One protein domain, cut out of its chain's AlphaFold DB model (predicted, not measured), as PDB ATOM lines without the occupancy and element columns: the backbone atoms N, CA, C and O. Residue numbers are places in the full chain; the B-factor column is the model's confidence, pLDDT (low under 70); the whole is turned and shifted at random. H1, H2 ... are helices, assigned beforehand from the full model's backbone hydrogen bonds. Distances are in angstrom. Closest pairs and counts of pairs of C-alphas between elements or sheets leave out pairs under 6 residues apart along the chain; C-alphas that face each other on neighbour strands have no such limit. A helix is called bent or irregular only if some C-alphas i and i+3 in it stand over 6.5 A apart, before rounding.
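Overview. This is residues 340 to 412 of the 740 residues of the protein "Dihydroorotate dehydrogenase (quinone), mitochondrial" of Cochliobolus heterostrophus (strain C4 / ATCC 48331 / race T) (UniProt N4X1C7). A long helix, H1, sticks out as an arm with residues 340 to 358 from a small head, where H2 and H3 make a V, meeting where H2 ends and H3 begins. The printed part has 73 residues, with three named helices in the order H1, H2, H3 and no named strand: all helix. It is loose, with a radius of gyration of the C-alphas of 16.2 A, and elongated, spanning 52 by 32 by 24 A.

Arrangement. H1, residues 340 to 362, and H2, residues 368 to 381, are close but not clearly touching; their closest C-alphas, of Val 362 and Ile 369, are 7.3 A apart, and their lines stand about perpendicular at 74 degrees. With residues 378 to 381 alone, H2 touches residues 385 to 392 of H3, residues 385 to 401; the closest C-alphas, of Leu 378 and Ala 388, are 6.4 A apart. H2 and H3 run opposite ways at a steep tilt of 51 degrees. H1 and H3 are apart. Every O i to N i+4 pair is within hydrogen-bond range in H1 and H3, and 7 of 10 in H2.

Along the chain. H1 runs 31.5 A from C-alpha 340 at (168.882, 243.443, 206.881). H2, 19.2 A, is only just irregular: C-alphas 372 and 375 are 6.7 A apart. H3, 24.5 A, ends at C-alpha 401 at (203.446, 233.918, 195.944).

Size, cuts and confidence. The farthest C-alphas, of Thr 340 and Glu 386, are 52.6 A apart. The printed part has no cut, and both links are tight. Residues 411 to 412 have pLDDT under 70.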
ATOM      1  N   THR A 340     168.030 244.003 207.945       76.06
ATOM      2  CA  THR A 340     168.882 243.443 206.881       76.06
ATOM      3  C   THR A 340     170.299 244.018 206.909       76.06
ATOM      4  O   THR A 340     171.256 243.274 206.719       76.06
ATOM      5  N   ARG A 341     170.473 245.311 207.215       75.69
ATOM      6  CA  ARG A 341     171.803 245.923 207.395       75.69
ATOM      7  C   ARG A 341     172.534 245.350 208.603       75.69
ATOM      8  O   ARG A 341     173.704 245.008 208.476       75.69
ATOM      9  N   THR A 342     171.848 245.173 209.730       83.31
ATOM     10  CA  THR A 342     172.412 244.531 210.922       83.31
ATOM     11  C   THR A 342     172.765 243.073 210.642       83.31
ATOM     12  O   THR A 342     173.854 242.641 210.999       83.31
ATOM     13  N   LYS A 343     171.916 242.320 209.931       85.88
ATOM     14  CA  LYS A 343     172.233 240.947 209.503       85.88
ATOM     15  C   LYS A 343     173.445 240.896 208.573       85.88
ATOM     16  O   LYS A 343     174.342 240.105 208.820       85.88
ATOM     17  N   ASN A 344     173.517 241.753 207.555       87.38
ATOM     18  CA  ASN A 344     174.666 241.813 206.646       87.38
ATOM     19  C   ASN A 344     175.945 242.247 207.367       87.38
ATOM     20  O   ASN A 344     177.014 241.731 207.067       87.38
ATOM     21  N   PHE A 345     175.839 243.151 208.343       90.88
ATOM     22  CA  PHE A 345     176.953 243.533 209.204       90.88
ATOM     23  C   PHE A 345     177.416 242.359 210.073       90.88
ATOM     24  O   PHE A 345     178.611 242.093 210.138       90.88
ATOM     25  N   ILE A 346     176.491 241.610 210.681       92.69
ATOM     26  CA  ILE A 346     176.805 240.416 211.477       92.69
ATOM     27  C   ILE A 346     177.435 239.331 210.596       92.69
ATOM     28  O   ILE A 346     178.501 238.832 210.938       92.69
ATOM     29  N   TYR A 347     176.836 238.994 209.450       93.12
ATOM     30  CA  TYR A 347     177.381 237.989 208.530       93.12
ATOM     31  C   TYR A 347     178.721 238.417 207.935       93.12
ATOM     32  O   TYR A 347     179.638 237.605 207.870       93.12
ATOM     33  N   GLY A 348     178.866 239.687 207.551       92.56
ATOM     34  CA  GLY A 348     180.125 240.240 207.060       92.56
ATOM     35  C   GLY A 348     181.216 240.214 208.127       92.56
ATOM     36  O   GLY A 348     182.337 239.804 207.842       92.56
ATOM     37  N   THR A 349     180.879 240.564 209.371       93.06
ATOM     38  CA  THR A 349     181.807 240.487 210.510       93.06
ATOM     39  C   THR A 349     182.193 239.042 210.802       93.06
ATOM     40  O   THR A 349     183.371 238.750 210.959       93.06
ATOM     41  N   LEU A 350     181.233 238.117 210.819       94.75
ATOM     42  CA  LEU A 350     181.492 236.701 211.072       94.75
ATOM     43  C   LEU A 350     182.345 236.073 209.962       94.75
ATOM     44  O   LEU A 350     183.249 235.299 210.260       94.75
ATOM     45  N   LEU A 351     182.118 236.450 208.702       94.56
ATOM     46  CA  LEU A 351     182.939 236.023 207.569       94.56
ATOM     47  C   LEU A 351     184.347 236.621 207.642       94.56
ATOM     48  O   LEU A 351     185.315 235.905 207.416       94.56
ATOM     49  N   ALA A 352     184.486 237.898 208.007       93.50
ATOM     50  CA  ALA A 352     185.789 238.540 208.167       93.50
ATOM     51  C   ALA A 352     186.591 237.931 209.331       93.50
ATOM     52  O   ALA A 352     187.769 237.616 209.170       93.50
ATOM     53  N   VAL A 353     185.952 237.713 210.485       95.19
ATOM     54  CA  VAL A 353     186.568 237.078 211.659       95.19
ATOM     55  C   VAL A 353     186.915 235.623 211.356       95.19
ATOM     56  O   VAL A 353     188.049 235.213 211.585       95.19
ATOM     57  N   GLY A 354     185.982 234.861 210.781       95.38
ATOM     58  CA  GLY A 354     186.201 233.468 210.393       95.38
ATOM     59  C   GLY A 354     187.291 233.320 209.333       95.38
ATOM     60  O   GLY A 354     188.158 232.464 209.468       95.38
ATOM     61  N   GLY A 355     187.309 234.191 208.322       95.12
ATOM     62  CA  GLY A 355     188.347 234.226 207.291       95.12
ATOM     63  C   GLY A 355     189.717 234.605 207.851       95.12
ATOM     64  O   GLY A 355     190.711 233.979 207.499       95.12
ATOM     65  N   THR A 356     189.776 235.564 208.779       93.88
ATOM     66  CA  THR A 356     191.026 235.950 209.454       93.88
ATOM     67  C   THR A 356     191.547 234.821 210.336       93.88
ATOM     68  O   THR A 356     192.720 234.471 210.244       93.88
ATOM     69  N   PHE A 357     190.690 234.209 211.157       95.31
ATOM     70  CA  PHE A 357     191.072 233.072 211.993       95.31
ATOM     71  C   PHE A 357     191.487 231.869 211.141       95.31
ATOM     72  O   PHE A 357     192.506 231.247 211.418       95.31
ATOM     73  N   GLY A 358     190.752 231.587 210.062       94.62
ATOM     74  CA  GLY A 358     191.086 230.544 209.097       94.62
ATOM     75  C   GLY A 358     192.431 230.789 208.414       94.62
ATOM     76  O   GLY A 358     193.240 229.872 208.334       94.62
ATOM     77  N   TYR A 359     192.711 232.024 207.989       94.75
ATOM     78  CA  TYR A 359     194.013 232.412 207.446       94.75
ATOM     79  C   TYR A 359     195.130 232.224 208.476       94.75
ATOM     80  O   TYR A 359     196.138 231.589 208.171       94.75
ATOM     81  N   LEU A 360     194.953 232.737 209.698       94.19
ATOM     82  CA  LEU A 360     195.943 232.599 210.766       94.19
ATOM     83  C   LEU A 360     196.204 231.129 211.096       94.19
ATOM     84  O   LEU A 360     197.361 230.757 211.225       94.19
ATOM     85  N   TYR A 361     195.156 230.306 211.153       94.62
ATOM     86  CA  TYR A 361     195.255 228.873 211.398       94.62
ATOM     87  C   TYR A 361     195.968 228.144 210.253       94.62
ATOM     88  O   TYR A 361     196.988 227.518 210.479       94.62
ATOM     89  N   VAL A 362     195.497 228.254 209.007       93.12
ATOM     90  CA  VAL A 362     196.059 227.500 207.864       93.12
ATOM     91  C   VAL A 362     197.481 227.939 207.499       93.12
ATOM     92  O   VAL A 362     198.209 227.190 206.856       93.12
ATOM     93  N   THR A 363     197.889 229.149 207.878       94.75
ATOM     94  CA  THR A 363     199.266 229.615 207.662       94.75
ATOM     95  C   THR A 363     200.183 229.386 208.858       94.75
ATOM     96  O   THR A 363     201.363 229.685 208.745       94.75
ATOM     97  N   ASP A 364     199.691 228.886 209.992       94.19
ATOM     98  CA  ASP A 364     200.529 228.522 211.138       94.19
ATOM     99  C   ASP A 364     201.068 227.100 210.945       94.19
ATOM    100  O   ASP A 364     200.297 226.148 210.833       94.19
ATOM    101  N   THR A 365     202.389 226.934 210.947       92.50
ATOM    102  CA  THR A 365     203.074 225.626 210.858       92.50
ATOM    103  C   THR A 365     202.568 224.596 211.870       92.50
ATOM    104  O   THR A 365     202.597 223.398 211.584       92.50
ATOM    105  N   ARG A 366     202.066 225.035 213.031       91.19
ATOM    106  CA  ARG A 366     201.582 224.166 214.118       91.19
ATOM    107  C   ARG A 366     200.140 223.708 213.927       91.19
ATOM    108  O   ARG A 366     199.644 222.903 214.717       91.19
ATOM    109  N   ALA A 367     199.436 224.216 212.918       93.62
ATOM    110  CA  ALA A 367     198.053 223.841 212.688       93.62
ATOM    111  C   ALA A 367     197.928 222.349 212.359       93.62
ATOM    112  O   ALA A 367     198.565 221.817 211.446       93.62
ATOM    113  N   SER A 368     197.037 221.670 213.083       95.44
ATOM    114  CA  SER A 368     196.863 220.217 212.989       95.44
ATOM    115  C   SER A 368     196.419 219.764 211.593       95.44
ATOM    116  O   SER A 368     196.691 218.632 211.196       95.44
ATOM    117  N   ILE A 369     195.817 220.659 210.800       94.44
ATOM    118  CA  ILE A 369     195.433 220.391 209.410       94.44
ATOM    119  C   ILE A 369     196.626 219.971 208.538       94.44
ATOM    120  O   ILE A 369     196.462 219.127 207.657       94.44
ATOM    121  N   HIS A 370     197.829 220.497 208.793       93.00
ATOM    122  CA  HIS A 370     199.016 220.141 208.018       93.00
ATOM    123  C   HIS A 370     199.396 218.673 208.231       93.00
ATOM    124  O   HIS A 370     199.526 217.920 207.264       93.00
ATOM    125  N   GLN A 371     199.504 218.253 209.494       91.12
ATOM    126  CA  GLN A 371     199.904 216.898 209.868       91.12
ATOM    127  C   GLN A 371     198.813 215.859 209.588       91.12
ATOM    128  O   GLN A 371     199.115 214.775 209.093       91.12
ATOM    129  N   TRP A 372     197.557 216.174 209.911       94.56
ATOM    130  CA  TRP A 372     196.483 215.179 209.967       94.56
ATOM    131  C   TRP A 372     195.595 215.140 208.724       94.56
ATOM    132  O   TRP A 372     194.912 214.141 208.518       94.56
ATOM    133  N   LEU A 373     195.618 216.177 207.879       94.88
ATOM    134  CA  LEU A 373     194.828 216.215 206.646       94.88
ATOM    135  C   LEU A 373     195.700 216.382 205.402       94.88
ATOM    136  O   LEU A 373     195.690 215.514 204.535       94.88
ATOM    137  N   LEU A 374     196.462 217.475 205.302       92.56
ATOM    138  CA  LEU A 374     197.142 217.847 204.058       92.56
ATOM    139  C   LEU A 374     198.247 216.864 203.679       92.56
ATOM    140  O   LEU A 374     198.294 216.424 202.532       92.56
ATOM    141  N   VAL A 375     199.114 216.485 204.623       90.94
ATOM    142  CA  VAL A 375     200.177 215.509 204.346       90.94
ATOM    143  C   VAL A 375     199.585 214.140 203.981       90.94
ATOM    144  O   VAL A 375     199.944 213.631 202.920       90.94
ATOM    145  N   PRO A 376     198.658 213.535 204.753       91.75
ATOM    146  CA  PRO A 376     197.994 212.295 204.350       91.75
ATOM    147  C   PRO A 376     197.290 212.386 202.990       91.75
ATOM    148  O   PRO A 376     197.482 211.503 202.158       91.75
ATOM    149  N   ALA A 377     196.552 213.468 202.718       94.12
ATOM    150  CA  ALA A 377     195.884 213.672 201.434       94.12
ATOM    151  C   ALA A 377     196.886 213.737 200.273       94.12
ATOM    152  O   ALA A 377     196.696 213.061 199.267       94.12
ATOM    153  N   LEU A 378     197.998 214.467 200.429       92.75
ATOM    154  CA  LEU A 378     199.056 214.540 199.419       92.75
ATOM    155  C   LEU A 378     199.641 213.155 199.118       92.75
ATOM    156  O   LEU A 378     199.890 212.829 197.963       92.75
ATOM    157  N   ARG A 379     199.815 212.319 200.149       90.62
ATOM    158  CA  ARG A 379     200.327 210.947 200.007       90.62
ATOM    159  C   ARG A 379     199.354 210.011 199.287       90.62
ATOM    160  O   ARG A 379     199.824 209.054 198.682       90.62
ATOM    161  N   VAL A 380     198.048 210.259 199.395       92.38
ATOM    162  CA  VAL A 380     196.994 209.492 198.709       92.38
ATOM    163  C   VAL A 380     196.841 209.957 197.260       92.38
ATOM    164  O   VAL A 380     196.751 209.125 196.364       92.38
ATOM    165  N   ILE A 381     196.853 211.273 197.025       95.88
ATOM    166  CA  ILE A 381     196.729 211.873 195.686       95.88
ATOM    167  C   ILE A 381     197.970 211.580 194.834       95.88
ATOM    168  O   ILE A 381     197.843 211.323 193.640       95.88
ATOM    169  N   TYR A 382     199.157 211.588 195.448       95.00
ATOM    170  CA  TYR A 382     200.431 211.261 194.811       95.00
ATOM    171  C   TYR A 382     201.058 210.025 195.488       95.00
ATOM    172  O   TYR A 382     201.793 210.150 196.480       95.00
ATOM    173  N   PRO A 383     200.759 208.809 194.987       90.12
ATOM    174  CA  PRO A 383     201.320 207.570 195.524       90.12
ATOM    175  C   PRO A 383     202.837 207.448 195.325       90.12
ATOM    176  O   PRO A 383     203.527 206.914 196.195       90.12
ATOM    177  N   ASP A 384     203.385 207.987 194.234       93.88
ATOM    178  CA  ASP A 384     204.836 208.077 194.050       93.88
ATOM    179  C   ASP A 384     205.436 209.163 194.961       93.88
ATOM    180  O   ASP A 384     204.894 210.261 195.110       93.88
ATOM    181  N   GLY A 385     206.544 208.841 195.636       93.19
ATOM    182  CA  GLY A 385     207.153 209.752 196.606       93.19
ATOM    183  C   GLY A 385     207.836 210.967 195.970       93.19
ATOM    184  O   GLY A 385     207.888 212.025 196.597       93.19
ATOM    185  N   GLU A 386     208.337 210.840 194.742       95.25
ATOM    186  CA  GLU A 386     208.985 211.933 194.021       95.25
ATOM    187  C   GLU A 386     207.936 212.890 193.456       95.25
ATOM    188  O   GLU A 386     208.076 214.106 193.599       95.25
ATOM    189  N   ASP A 387     206.835 212.366 192.920       95.50
ATOM    190  CA  ASP A 387     205.711 213.185 192.465       95.50
ATOM    191  C   ASP A 387     205.061 213.953 193.624       95.50
ATOM    192  O   ASP A 387     204.802 215.153 193.497       95.50
ATOM    193  N   ALA A 388     204.877 213.305 194.783       95.31
ATOM    194  CA  ALA A 388     204.392 213.963 195.997       95.31
ATOM    195  C   ALA A 388     205.327 215.098 196.446       95.31
ATOM    196  O   ALA A 388     204.868 216.175 196.832       95.31
ATOM    197  N   HIS A 389     206.642 214.880 196.368       95.00
ATOM    198  CA  HIS A 389     207.649 215.883 196.700       95.00
ATOM    199  C   HIS A 389     207.610 217.088 195.743       95.00
ATOM    200  O   HIS A 389     207.592 218.240 196.190       95.00
ATOM    201  N   HIS A 390     207.515 216.847 194.432       94.44
ATOM    202  CA  HIS A 390     207.367 217.916 193.444       94.44
ATOM    203  C   HIS A 390     206.046 218.678 193.605       94.44
ATOM    204  O   HIS A 390     206.027 219.905 193.506       94.44
ATOM    205  N   ALA A 391     204.942 217.980 193.886       95.69
ATOM    206  CA  ALA A 391     203.653 218.605 194.159       95.69
ATOM    207  C   ALA A 391     203.700 219.481 195.419       95.69
ATOM    208  O   ALA A 391     203.245 220.623 195.380       95.69
ATOM    209  N   GLY A 392     204.311 218.991 196.503       94.12
ATOM    210  CA  GLY A 392     204.512 219.756 197.735       94.12
ATOM    211  C   GLY A 392     205.352 221.017 197.518       94.12
ATOM    212  O   GLY A 392     204.954 222.099 197.940       94.12
ATOM    213  N   THR A 393     206.462 220.902 196.786       93.94
ATOM    214  CA  THR A 393     207.343 222.037 196.456       93.94
ATOM    215  C   THR A 393     206.615 223.086 195.616       93.94
ATOM    216  O   THR A 393     206.634 224.272 195.952       93.94
ATOM    217  N   ARG A 394     205.886 222.662 194.572       94.50
ATOM    218  CA  ARG A 394     205.037 223.567 193.778       94.50
ATOM    219  C   ARG A 394     203.972 224.238 194.636       94.50
ATOM    220  O   ARG A 394     203.764 225.439 194.504       94.50
ATOM    221  N   MET A 395     203.317 223.493 195.525       93.75
ATOM    222  CA  MET A 395     202.300 224.045 196.416       93.75
ATOM    223  C   MET A 395     202.895 225.105 197.349       93.75
ATOM    224  O   MET A 395     202.342 226.196 197.427       93.75
ATOM    225  N   LEU A 396     204.048 224.853 197.977       93.31
ATOM    226  CA  LEU A 396     204.743 225.853 198.799       93.31
ATOM    227  C   LEU A 396     205.085 227.114 197.998       93.31
ATOM    228  O   LEU A 396     204.808 228.221 198.456       93.31
ATOM    229  N   LYS A 397     205.619 226.950 196.783       92.69
ATOM    230  CA  LYS A 397     205.957 228.054 195.875       92.69
ATOM    231  C   LYS A 397     204.733 228.903 195.517       92.69
ATOM    232  O   LYS A 397     204.771 230.126 195.641       92.69
ATOM    233  N   VAL A 398     203.628 228.260 195.126       92.94
ATOM    234  CA  VAL A 398     202.375 228.951 194.788       92.94
ATOM    235  C   VAL A 398     201.795 229.649 196.018       92.94
ATOM    236  O   VAL A 398     201.525 230.847 195.962       92.94
ATOM    237  N   LEU A 399     201.652 228.949 197.146       93.44
ATOM    238  CA  LEU A 399     201.103 229.531 198.373       93.44
ATOM    239  C   LEU A 399     201.931 230.730 198.860       93.44
ATOM    240  O   LEU A 399     201.360 231.726 199.306       93.44
ATOM    241  N   HIS A 400     203.258 230.667 198.725       93.31
ATOM    242  CA  HIS A 400     204.150 231.771 199.072       93.31
ATOM    243  C   HIS A 400     203.916 232.993 198.179       93.31
ATOM    244  O   HIS A 400     203.795 234.101 198.694       93.31
ATOM    245  N   SER A 401     203.741 232.805 196.863       90.12
ATOM    246  CA  SER A 401     203.446 233.918 195.944       90.12
ATOM    247  C   SER A 401     202.146 234.672 196.278       90.12
ATOM    248  O   SER A 401     202.035 235.863 195.997       90.12
ATOM    249  N   PHE A 402     201.191 234.005 196.938       91.38
ATOM    250  CA  PHE A 402     199.939 234.595 197.422       91.38
ATOM    251  C   PHE A 402     199.977 235.022 198.903       91.38
ATOM    252  O   PHE A 402     198.976 235.510 199.422       91.38
ATOM    253  N   GLY A 403     201.098 234.838 199.611       90.19
ATOM    254  CA  GLY A 403     201.217 235.174 201.036       90.19
ATOM    255  C   GLY A 403     200.392 234.284 201.979       90.19
ATOM    256  O   GLY A 403     200.082 234.695 203.101       90.19
ATOM    257  N   ILE A 404     200.039 233.076 201.532       93.69
ATOM    258  CA  ILE A 404     199.253 232.070 202.268       93.69
ATOM    259  C   ILE A 404     200.050 230.775 202.514       93.69
ATOM    260  O   ILE A 404     199.466 229.736 202.811       93.69
ATOM    261  N   ASN A 405     201.380 230.802 202.375       94.38
ATOM    262  CA  ASN A 405     202.227 229.675 202.766       94.38
ATOM    263  C   ASN A 405     202.195 229.450 204.284       94.38
ATOM    264  O   ASN A 405     202.151 230.434 205.039       94.38
ATOM    265  N   PRO A 406     202.294 228.180 204.724       94.19
ATOM    266  CA  PRO A 406     202.614 227.864 206.106       94.19
ATOM    267  C   PRO A 406     203.910 228.565 206.505       94.19
ATOM    268  O   PRO A 406     204.873 228.598 205.733       94.19
ATOM    269  N   ARG A 407     203.901 229.152 207.694       93.44
ATOM    270  CA  ARG A 407     205.024 229.873 208.273       93.44
ATOM    271  C   ARG A 407     204.985 229.774 209.788       93.44
ATOM    272  O   ARG A 407     203.911 229.703 210.388       93.44
ATOM    273  N   GLU A 408     206.157 229.793 210.395       90.44
ATOM    274  CA  GLU A 408     206.284 229.811 211.839       90.44
ATOM    275  C   GLU A 408     205.691 231.115 212.378       90.44
ATOM    276  O   GLU A 408     206.062 232.219 211.963       90.44
ATOM    277  N   ARG A 409     204.714 230.986 213.279       85.06
ATOM    278  CA  ARG A 409     204.029 232.119 213.900       85.06
ATOM    279  C   ARG A 409     204.311 232.120 215.391       85.06
ATOM    280  O   ARG A 409     203.771 231.316 216.143       85.06
ATOM    281  N   GLY A 410     205.069 233.098 215.858       72.75
ATOM    282  CA  GLY A 410     205.306 233.279 217.283       72.75
ATOM    283  C   GLY A 410     206.702 233.789 217.567       72.75
ATOM    284  O   GLY A 410     207.473 234.080 216.659       72.75
ATOM    285  N   VAL A 411     206.988 233.918 218.857       61.62
ATOM    286  CA  VAL A 411     208.237 234.480 219.381       61.62
ATOM    287  C   VAL A 411     208.897 233.495 220.357       61.62
ATOM    288  O   VAL A 411     209.674 233.901 221.202       61.62
ATOM    289  N   ALA A 412     208.584 232.193 220.285       60.00
ATOM    290  CA  ALA A 412     209.097 231.207 221.247       60.00
ATOM    291  C   ALA A 412     210.637 231.223 221.327       60.00
ATOM    292  O   ALA A 412     211.196 231.237 222.418       60.00
TER     293      ALA A 412